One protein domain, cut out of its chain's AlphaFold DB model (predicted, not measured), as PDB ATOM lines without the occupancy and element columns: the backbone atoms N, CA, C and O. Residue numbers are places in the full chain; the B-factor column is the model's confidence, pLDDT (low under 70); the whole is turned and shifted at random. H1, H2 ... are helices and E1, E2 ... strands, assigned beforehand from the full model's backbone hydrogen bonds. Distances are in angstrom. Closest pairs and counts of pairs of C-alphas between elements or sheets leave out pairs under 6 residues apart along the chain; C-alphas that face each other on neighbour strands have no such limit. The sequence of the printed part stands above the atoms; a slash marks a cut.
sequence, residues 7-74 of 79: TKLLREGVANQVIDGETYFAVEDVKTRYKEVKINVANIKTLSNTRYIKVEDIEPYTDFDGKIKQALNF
ATOM      1  N   THR A   7     -18.254 -25.093  37.937       88.94
ATOM      2  CA  THR A   7     -16.906 -25.658  37.834       88.94
ATOM      3  C   THR A   7     -15.996 -25.208  38.974       88.94
ATOM      4  O   THR A   7     -15.223 -26.018  39.474       88.94
ATOM      5  N   LYS A   8     -16.098 -23.948  39.421       88.69
ATOM      6  CA  LYS A   8     -15.311 -23.435  40.553       88.69
ATOM      7  C   LYS A   8     -15.671 -24.158  41.849       88.69
ATOM      8  O   LYS A   8     -14.783 -24.693  42.502       88.69
ATOM      9  N   LEU A   9     -16.964 -24.241  42.166       89.50
ATOM     10  CA  LEU A   9     -17.440 -24.921  43.377       89.50
ATOM     11  C   LEU A   9     -17.085 -26.417  43.365       89.50
ATOM     12  O   LEU A   9     -16.648 -26.958  44.377       89.50
ATOM     13  N   LEU A  10     -17.194 -27.077  42.206       90.38
ATOM     14  CA  LEU A  10     -16.765 -28.471  42.050       90.38
ATOM     15  C   LEU A  10     -15.254 -28.641  42.238       90.38
ATOM     16  O   LEU A  10     -14.830 -29.554  42.939       90.38
ATOM     17  N   ARG A  11     -14.439 -27.760  41.644       90.31
ATOM     18  CA  ARG A  11     -12.972 -27.811  41.751       90.31
ATOM     19  C   ARG A  11     -12.491 -27.646  43.188       90.31
ATOM     20  O   ARG A  11     -11.491 -28.241  43.568       90.31
ATOM     21  N   GLU A  12     -13.197 -26.849  43.975       88.94
ATOM     22  CA  GLU A  12     -12.888 -26.669  45.389       88.94
ATOM     23  C   GLU A  12     -13.407 -27.806  46.273       88.94
ATOM     24  O   GLU A  12     -13.103 -27.842  47.465       88.94
ATOM     25  N   GLY A  13     -14.156 -28.756  45.713       91.00
ATOM     26  CA  GLY A  13     -14.710 -29.875  46.466       91.00
ATOM     27  C   GLY A  13     -15.861 -29.456  47.372       91.00
ATOM     28  O   GLY A  13     -15.998 -29.998  48.466       91.00
ATOM     29  N   VAL A  14     -16.659 -28.472  46.946       91.56
ATOM     30  CA  VAL A  14     -17.897 -28.120  47.642       91.56
ATOM     31  C   VAL A  14     -18.874 -29.290  47.538       91.56
ATOM     32  O   VAL A  14     -19.132 -29.809  46.441       91.56
ATOM     33  N   ALA A  15     -19.434 -29.693  48.675       93.00
ATOM     34  CA  ALA A  15     -20.442 -30.737  48.751       93.00
ATOM     35  C   ALA A  15     -21.608 -30.398  47.815       93.00
ATOM     36  O   ALA A  15     -22.173 -29.302  47.855       93.00
ATOM     37  N   ASN A  16     -21.951 -31.337  46.940       93.31
ATOM     38  CA  ASN A  16     -22.971 -31.154  45.920       93.31
ATOM     39  C   ASN A  16     -23.838 -32.406  45.794       93.31
ATOM     40  O   ASN A  16     -23.414 -33.502  46.149       93.31
ATOM     41  N   GLN A  17     -25.057 -32.215  45.307       93.50
ATOM     42  CA  GLN A  17     -26.045 -33.261  45.101       93.50
ATOM     43  C   GLN A  17     -26.746 -33.027  43.767       93.50
ATOM     44  O   GLN A  17     -27.075 -31.891  43.420       93.50
ATOM     45  N   VAL A  18     -27.001 -34.102  43.023       92.62
ATOM     46  CA  VAL A  18     -27.848 -34.038  41.831       92.62
ATOM     47  C   VAL A  18     -29.301 -34.242  42.252       92.62
ATOM     48  O   VAL A  18     -29.637 -35.270  42.835       92.62
ATOM     49  N   ILE A  19     -30.148 -33.251  41.978       89.50
ATOM     50  CA  ILE A  19     -31.582 -33.255  42.284       89.50
ATOM     51  C   ILE A  19     -32.300 -32.896  40.981       89.50
ATOM     52  O   ILE A  19     -32.003 -31.862  40.391       89.50
ATOM     53  N   ASP A  20     -33.204 -33.755  40.505       87.75
ATOM     54  CA  ASP A  20     -33.921 -33.565  39.228       87.75
ATOM     55  C   ASP A  20     -32.992 -33.366  38.006       87.75
ATOM     56  O   ASP A  20     -33.286 -32.601  37.094       87.75
ATOM     57  N   GLY A  21     -31.827 -34.028  37.989       89.00
ATOM     58  CA  GLY A  21     -30.840 -33.909  36.902       89.00
ATOM     59  C   GLY A  21     -29.978 -32.642  36.946       89.00
ATOM     60  O   GLY A  21     -29.048 -32.498  36.153       89.00
ATOM     61  N   GLU A  22     -30.216 -31.752  37.907       91.12
ATOM     62  CA  GLU A  22     -29.435 -30.535  38.102       91.12
ATOM     63  C   GLU A  22     -28.517 -30.654  39.321       91.12
ATOM     64  O   GLU A  22     -28.842 -31.300  40.314       91.12
ATOM     65  N   THR A  23     -27.345 -30.021  39.259       91.75
ATOM     66  CA  THR A  23     -26.379 -30.035  40.367       91.75
ATOM     67  C   THR A  23     -26.647 -28.877  41.311       91.75
ATOM     68  O   THR A  23     -26.529 -27.714  40.923       91.75
ATOM     69  N   TYR A  24     -26.920 -29.207  42.565       94.00
ATOM     70  CA  TYR A  24     -27.053 -28.260  43.656       94.00
ATOM     71  C   TYR A  24     -25.873 -28.399  44.612       94.00
ATOM     72  O   TYR A  24     -25.294 -29.472  44.751       94.00
ATOM     73  N   PHE A  25     -25.535 -27.321  45.302       93.88
ATOM     74  CA  PHE A  25     -24.439 -27.245  46.259       93.88
ATOM     75  C   PHE A  25     -24.983 -27.079  47.672       93.88
ATOM     76  O   PHE A  25     -25.992 -26.404  47.878       93.88
ATOM     77  N   ALA A  26     -24.327 -27.696  48.648       94.19
ATOM     78  CA  ALA A  26     -24.711 -27.597  50.045       94.19
ATOM     79  C   ALA A  26     -24.486 -26.167  50.548       94.19
ATOM     80  O   ALA A  26     -23.370 -25.647  50.538       94.19
ATOM     81  N   VAL A  27     -25.556 -25.536  51.022       91.94
ATOM     82  CA  VAL A  27     -25.550 -24.138  51.475       91.94
ATOM     83  C   VAL A  27     -24.569 -23.925  52.625       91.94
ATOM     84  O   VAL A  27     -23.905 -22.892  52.690       91.94
ATOM     85  N   GLU A  28     -24.474 -24.883  53.541       90.88
ATOM     86  CA  GLU A  28     -23.608 -24.774  54.718       90.88
ATOM     87  C   GLU A  28     -22.126 -24.832  54.345       90.88
ATOM     88  O   GLU A  28     -21.336 -24.035  54.850       90.88
ATOM     89  N   ASP A  29     -21.757 -25.696  53.399       91.50
ATOM     90  CA  ASP A  29     -20.377 -25.804  52.918       91.50
ATOM     91  C   ASP A  29     -19.979 -24.564  52.100       91.50
ATOM     92  O   ASP A  29     -18.918 -23.974  52.316       91.50
ATOM     93  N   VAL A  30     -20.890 -24.071  51.248       89.62
ATOM     94  CA  VAL A  30     -20.712 -22.798  50.529       89.62
ATOM     95  C   VAL A  30     -20.468 -21.647  51.508       89.62
ATOM     96  O   VAL A  30     -19.499 -20.913  51.339       89.62
ATOM     97  N   LYS A  31     -21.287 -21.498  52.557       87.31
ATOM     98  CA  LYS A  31     -21.123 -20.430  53.563       87.31
ATOM     99  C   LYS A  31     -19.855 -20.574  54.402       87.31
ATOM    100  O   LYS A  31     -19.296 -19.573  54.845       87.31
ATOM    101  N   THR A  32     -19.421 -21.806  54.647       88.56
ATOM    102  CA  THR A  32     -18.203 -22.081  55.418       88.56
ATOM    103  C   THR A  32     -16.965 -21.637  54.645       88.56
ATOM    104  O   THR A  32     -16.066 -21.020  55.216       88.56
ATOM    105  N   ARG A  33     -16.942 -21.895  53.335       87.69
ATOM    106  CA  ARG A  33     -15.836 -21.524  52.442       87.69
ATOM    107  C   ARG A  33     -15.890 -20.063  52.013       87.69
ATOM    108  O   ARG A  33     -14.858 -19.407  51.918       87.69
ATOM    109  N   TYR A  34     -17.094 -19.546  51.801       84.69
ATOM    110  CA  TYR A  34     -17.333 -18.198  51.322       84.69
ATOM    111  C   TYR A  34     -18.200 -17.430  52.317       84.69
ATOM    112  O   TYR A  34     -19.425 -17.520  52.314       84.69
ATOM    113  N   LYS A  35     -17.554 -16.633  53.174       77.81
ATOM    114  CA  LYS A  35     -18.252 -15.823  54.188       77.81
ATOM    115  C   LYS A  35     -19.069 -14.675  53.587       77.81
ATOM    116  O   LYS A  35     -20.029 -14.221  54.203       77.81
ATOM    117  N   GLU A  36     -18.700 -14.225  52.394       80.88
ATOM    118  CA  GLU A  36     -19.258 -13.045  51.728       80.88
ATOM    119  C   GLU A  36     -20.109 -13.440  50.519       80.88
ATOM    120  O   GLU A  36     -19.925 -12.944  49.409       80.88
ATOM    121  N   VAL A  37     -21.066 -14.349  50.734       84.44
ATOM    122  CA  VAL A  37     -22.042 -14.743  49.704       84.44
ATOM    123  C   VAL A  37     -23.472 -14.558  50.163       84.44
ATOM    124  O   VAL A  37     -23.856 -14.894  51.288       84.44
ATOM    125  N   LYS A  38     -24.274 -14.027  49.254       83.69
ATOM    126  CA  LYS A  38     -25.714 -13.935  49.352       83.69
ATOM    127  C   LYS A  38     -26.302 -15.131  48.622       83.69
ATOM    128  O   LYS A  38     -25.864 -15.509  47.543       83.69
ATOM    129  N   ILE A  39     -27.266 -15.764  49.266       87.56
ATOM    130  CA  ILE A  39     -27.905 -16.967  48.753       87.56
ATOM    131  C   ILE A  39     -29.386 -16.665  48.664       87.56
ATOM    132  O   ILE A  39     -29.979 -16.229  49.658       87.56
ATOM    133  N   ASN A  40     -29.979 -16.893  47.497       85.38
ATOM    134  CA  ASN A  40     -31.409 -16.717  47.331       85.38
ATOM    135  C   ASN A  40     -32.162 -17.856  48.030       85.38
ATOM    136  O   ASN A  40     -32.308 -18.960  47.508       85.38
ATOM    137  N   VAL A  41     -32.643 -17.581  49.243       84.00
ATOM    138  CA  VAL A  41     -33.321 -18.579  50.078       84.00
ATOM    139  C   VAL A  41     -34.619 -19.107  49.468       84.00
ATOM    140  O   VAL A  41     -35.031 -20.206  49.825       84.00
ATOM    141  N   ALA A  42     -35.232 -18.368  48.537       85.81
ATOM    142  CA  ALA A  42     -36.456 -18.791  47.862       85.81
ATOM    143  C   ALA A  42     -36.245 -20.034  46.980       85.81
ATOM    144  O   ALA A  42     -37.169 -20.825  46.814       85.81
ATOM    145  N   ASN A  43     -35.024 -20.233  46.472       87.38
ATOM    146  CA  ASN A  43     -34.671 -21.330  45.567       87.38
ATOM    147  C   ASN A  43     -33.872 -22.449  46.263       87.38
ATOM    148  O   ASN A  43     -33.271 -23.302  45.604       87.38
ATOM    149  N   ILE A  44     -33.856 -22.475  47.602       90.88
ATOM    150  CA  ILE A  44     -33.215 -23.552  48.364       90.88
ATOM    151  C   ILE A  44     -34.103 -24.797  48.354       90.88
ATOM    152  O   ILE A  44     -35.242 -24.773  48.821       90.88
ATOM    153  N   LYS A  45     -33.534 -25.924  47.926       91.25
ATOM    154  CA  LYS A  45     -34.124 -27.250  48.120       91.25
ATOM    155  C   LYS A  45     -33.605 -27.849  49.423       91.25
ATOM    156  O   LYS A  45     -32.400 -27.883  49.657       91.25
ATOM    157  N   THR A  46     -34.501 -28.337  50.274       91.56
ATOM    158  CA  THR A  46     -34.115 -29.059  51.494       91.56
ATOM    159  C   THR A  46     -34.312 -30.548  51.265       91.56
ATOM    160  O   THR A  46     -35.419 -30.981  50.960       91.56
ATOM    161  N   LEU A  47     -33.242 -31.326  51.405       89.25
ATOM    162  CA  LEU A  47     -33.253 -32.775  51.247       89.25
ATOM    163  C   LEU A  47     -32.521 -33.403  52.429       89.25
ATOM    164  O   LEU A  47     -31.382 -33.039  52.714       89.25
ATOM    165  N   SER A  48     -33.175 -34.337  53.123       86.25
ATOM    166  CA  SER A  48     -32.601 -35.043  54.279       86.25
ATOM    167  C   SER A  48     -32.012 -34.099  55.336       86.25
ATOM    168  O   SER A  48     -30.921 -34.329  55.846       86.25
ATOM    169  N   ASN A  49     -32.735 -33.014  55.641       88.56
ATOM    170  CA  ASN A  49     -32.327 -31.949  56.566       88.56
ATOM    171  C   ASN A  49     -31.129 -31.087  56.106       88.56
ATOM    172  O   ASN A  49     -30.753 -30.139  56.793       88.56
ATOM    173  N   THR A  50     -30.577 -31.351  54.921       90.88
ATOM    174  CA  THR A  50     -29.512 -30.555  54.305       90.88
ATOM    175  C   THR A  50     -30.101 -29.595  53.277       90.88
ATOM    176  O   THR A  50     -30.987 -29.943  52.495       90.88
ATOM    177  N   ARG A  51     -29.609 -28.354  53.273       93.44
ATOM    178  CA  ARG A  51     -30.047 -27.298  52.350       93.44
ATOM    179  C   ARG A  51     -29.128 -27.231  51.138       93.44
ATOM    180  O   ARG A  51     -27.914 -27.108  51.289       93.44
ATOM    181  N   TYR A  52     -29.724 -27.239  49.957       94.12
ATOM    182  CA  TYR A  52     -29.057 -27.262  48.665       94.12
ATOM    183  C   TYR A  52     -29.510 -26.082  47.798       94.12
ATOM    184  O   TYR A  52     -30.686 -25.729  47.785       94.12
ATOM    185  N   ILE A  53     -28.578 -25.470  47.067       93.75
ATOM    186  CA  ILE A  53     -28.803 -24.281  46.231       93.75
ATOM    187  C   ILE A  53     -28.130 -24.456  44.864       93.75
ATOM    188  O   ILE A  53     -27.063 -25.065  44.768       93.75
ATOM    189  N   LYS A  54     -28.723 -23.922  43.795       92.75
ATOM    190  CA  LYS A  54     -28.032 -23.810  42.504       92.75
ATOM    191  C   LYS A  54     -26.965 -22.730  42.558       92.75
ATOM    192  O   LYS A  54     -27.099 -21.741  43.269       92.75
ATOM    193  N   VAL A  55     -25.927 -22.885  41.742       89.94
ATOM    194  CA  VAL A  55     -24.879 -21.861  41.628       89.94
ATOM    195  C   VAL A  55     -25.400 -20.526  41.096       89.94
ATOM    196  O   VAL A  55     -24.862 -19.481  41.434       89.94
ATOM    197  N   GLU A  56     -26.457 -20.565  40.287       89.38
ATOM    198  CA  GLU A  56     -27.097 -19.381  39.706       89.38
ATOM    199  C   GLU A  56     -27.763 -18.497  40.767       89.38
ATOM    200  O   GLU A  56     -27.883 -17.294  40.571       89.38
ATOM    201  N   ASP A  57     -28.123 -19.089  41.905       89.38
ATOM    202  CA  ASP A  57     -28.744 -18.433  43.054       89.38
ATOM    203  C   ASP A  57     -27.728 -18.063  44.157       89.38
ATOM    204  O   ASP A  57     -28.114 -17.719  45.282       89.38
ATOM    205  N   ILE A  58     -26.426 -18.171  43.859       88.19
ATOM    206  CA  ILE A  58     -25.328 -17.740  44.731       88.19
ATOM    207  C   ILE A  58     -24.713 -16.472  44.142       88.19
ATOM    208  O   ILE A  58     -24.082 -16.490  43.083       88.19
ATOM    209  N   GLU A  59     -24.829 -15.379  44.881       84.94
ATOM    210  CA  GLU A  59     -24.294 -14.079  44.499       84.94
ATOM    211  C   GLU A  59     -23.199 -13.647  45.483       84.94
ATOM    212  O   GLU A  59     -23.319 -13.885  46.688       84.94
ATOM    213  N   PRO A  60     -22.105 -13.019  45.026       80.31
ATOM    214  CA  PRO A  60     -21.157 -12.395  45.941       80.31
ATOM    215  C   PRO A  60     -21.832 -11.224  46.665       80.31
ATOM    216  O   PRO A  60     -22.622 -10.493  46.067       80.31
ATOM    217  N   TYR A  61     -21.508 -11.019  47.944       72.12
ATOM    218  CA  TYR A  61     -21.871  -9.769  48.612       72.12
ATOM    219  C   TYR A  61     -21.238  -8.605  47.858       72.12
ATOM    220  O   TYR A  61     -20.037  -8.612  47.581       72.12
ATOM    221  N   THR A  62     -22.045  -7.600  47.533       69.75
ATOM    222  CA  THR A  62     -21.527  -6.372  46.940       69.75
ATOM    223  C   THR A  62     -21.205  -5.346  48.026       69.75
ATOM    224  O   THR A  62     -21.827  -5.342  49.091       69.75
ATOM    225  N   ASP A  63     -20.281  -4.414  47.764       60.53
ATOM    226  CA  ASP A  63     -20.035  -3.253  48.640       60.53
ATOM    227  C   ASP A  63     -21.323  -2.476  48.970       60.53
ATOM    228  O   ASP A  63     -21.435  -1.841  50.022       60.53
ATOM    229  N   PHE A  64     -22.320  -2.539  48.084       61.66
ATOM    230  CA  PHE A  64     -23.634  -1.947  48.301       61.66
ATOM    231  C   PHE A  64     -24.407  -2.654  49.425       61.66
ATOM    232  O   PHE A  64     -24.948  -1.984  50.306       61.66
ATOM    233  N   ASP A  65     -24.387  -3.991  49.475       58.62
ATOM    234  CA  ASP A  65     -24.959  -4.764  50.585       58.62
ATOM    235  C   ASP A  65     -24.250  -4.444  51.918       58.62
ATOM    236  O   ASP A  65     -24.899  -4.328  52.962       58.62
ATOM    237  N   GLY A  66     -22.927  -4.231  51.888       61.12
ATOM    238  CA  GLY A  66     -22.147  -3.801  53.054       61.12
ATOM    239  C   GLY A  66     -22.585  -2.435  53.593       61.12
ATOM    240  O   GLY A  66     -22.814  -2.279  54.798       61.12
ATOM    241  N   LYS A  67     -22.792  -1.461  52.700       62.81
ATOM    242  CA  LYS A  67     -23.290  -0.121  53.054       62.81
ATOM    243  C   LYS A  67     -24.718  -0.150  53.598       62.81
ATOM    244  O   LYS A  67     -25.003   0.564  54.555       62.81
ATOM    245  N   ILE A  68     -25.596  -1.004  53.064       62.78
ATOM    246  CA  ILE A  68     -26.953  -1.192  53.606       62.78
ATOM    247  C   ILE A  68     -26.893  -1.769  55.023       62.78
ATOM    248  O   ILE A  68     -27.583  -1.278  55.913       62.78
ATOM    249  N   LYS A  69     -26.043  -2.771  55.268       59.47
ATOM    250  CA  LYS A  69     -25.873  -3.342  56.611       59.47
ATOM    251  C   LYS A  69     -25.349  -2.304  57.606       59.47
ATOM    252  O   LYS A  69     -25.809  -2.269  58.743       59.47
ATOM    253  N   GLN A  70     -24.434  -1.431  57.180       60.31
ATOM    254  CA  GLN A  70     -23.935  -0.327  58.002       60.31
ATOM    255  C   GLN A  70     -25.015   0.732  58.276       60.31
ATOM    256  O   GLN A  70     -25.134   1.198  59.407       60.31
ATOM    257  N   ALA A  71     -25.832   1.067  57.273       60.03
ATOM    258  CA  ALA A  71     -26.950   2.000  57.408       60.03
ATOM    259  C   ALA A  71     -28.090   1.446  58.285       60.03
ATOM    260  O   ALA A  71     -28.705   2.196  59.036       60.03
ATOM    261  N   LEU A  72     -28.350   0.136  58.254       59.84
ATOM    262  CA  LEU A  72     -29.326  -0.522  59.135       59.84
ATOM    263  C   LEU A  72     -28.800  -0.717  60.566       59.84
ATOM    264  O   LEU A  72     -29.581  -0.696  61.512       59.84
ATOM    265  N   ASN A  73     -27.481  -0.849  60.747       57.47
ATOM    266  CA  ASN A  73     -26.836  -0.809  62.065       57.47
ATOM    267  C   ASN A  73     -26.729   0.613  62.648       57.47
ATOM    268  O   ASN A  73     -26.206   0.786  63.754       57.47
ATOM    269  N   PHE A  74     -27.208   1.636  61.935       53.62
ATOM    270  CA  PHE A  74     -27.266   2.998  62.442       53.62
ATOM    271  C   PHE A  74     -28.369   3.079  63.503       53.62
ATOM    272  O   PHE A  74     -29.551   3.204  63.202       53.62
TER     273      PHE A  74
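AT A GLANCE: This is residues 7 to 74 of the 79 residues of an uncharacterized protein of Flavobacterium sp. 140616W15 (UniProt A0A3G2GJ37). A small sheet of four strands, E1, E2, E5 and E4, curls like part of a barrel; H2 stands up from it and links it to a separate two-stranded ribbon, E3 with E6. Past that ribbon, H3 is an arm at one end of the longest axis, with residues 67 to 74 sticking out free, while short H1 only grazes the large sheet. The printed part has 68 residues with three named helices and six named strands, in the order H1 E1 E2 H2 E3 E4 E5 E6 H3; both sheets are antiparallel, and the class is mixed, helices and strands. The whole is elongated, spanning 43 by 24 by 18 A, and only just loose, close to compact, with a radius of gyration of the C-alphas of 13.5 A.

HOW THE PARTS SIT: Begin with the strongly twisted sheet, E1 (residues 16 to 19), E2 (22 to 26), E5 (50 to 53) and E4 (45 to 47), in that order. E1 and E2 form a hairpin at 140 degrees, with N 17 and O 24 2.8 A apart, within hydrogen-bond range. E4 and E5 form another at 151 degrees, with N 52 and O 45 at 2.8 A. E2 and E5 are antiparallel neighbours at 124 degrees, with N 25 and O 53 at 2.8 A; the pairing is staggered, E2 pairing with E1 over its residues 22 to 25 and with E5 over its residues 25 to 26. Next look at H2, residues 27 to 33: it is on this sheet at a height of 9.2 A, over E1, and stands up from it by 44 degrees. Its closest C-alphas to E5 are those of Val 27 and Tyr 52, 5.5 A apart. E3 (residues 37 to 39) and E6 (58 to 60) are antiparallel neighbours at 149 degrees, with N 38 and O 59 at 2.7 A. H1, residues 7 to 11, only grazes the large sheet with its residues 9 to 10. H3, residues 63 to 72, is not on that sheet and is apart from E3. In H1, H2 and H3 every O i to N i+4 pair is within hydrogen-bond range.

IN THESE COORDINATES: Find C-alpha 7 at (-16.906, -25.658, 37.834), where H1 begins. E2 starts at C-alpha 22, (-29.435, -30.535, 38.102), and runs 13.2 A; E5 runs 10.2 A, E1 9.6 A, E6 6.9 A, E4 6.4 A and E3 6.3 A. H2 measures 10.1 A and H1 6.0 A. H3 runs 14.3 A to C-alpha 72 at (-29.326, -0.522, 59.135).

THE WHOLE: The C-alphas farthest apart, those of Gly 21 and Phe 74, are 45.0 A apart. The printed part has no cut, and no link is long. Look in the B-factor column for low confidence at residues 62 to 74, under 70; the mean pLDDT of the printed part is 83.5.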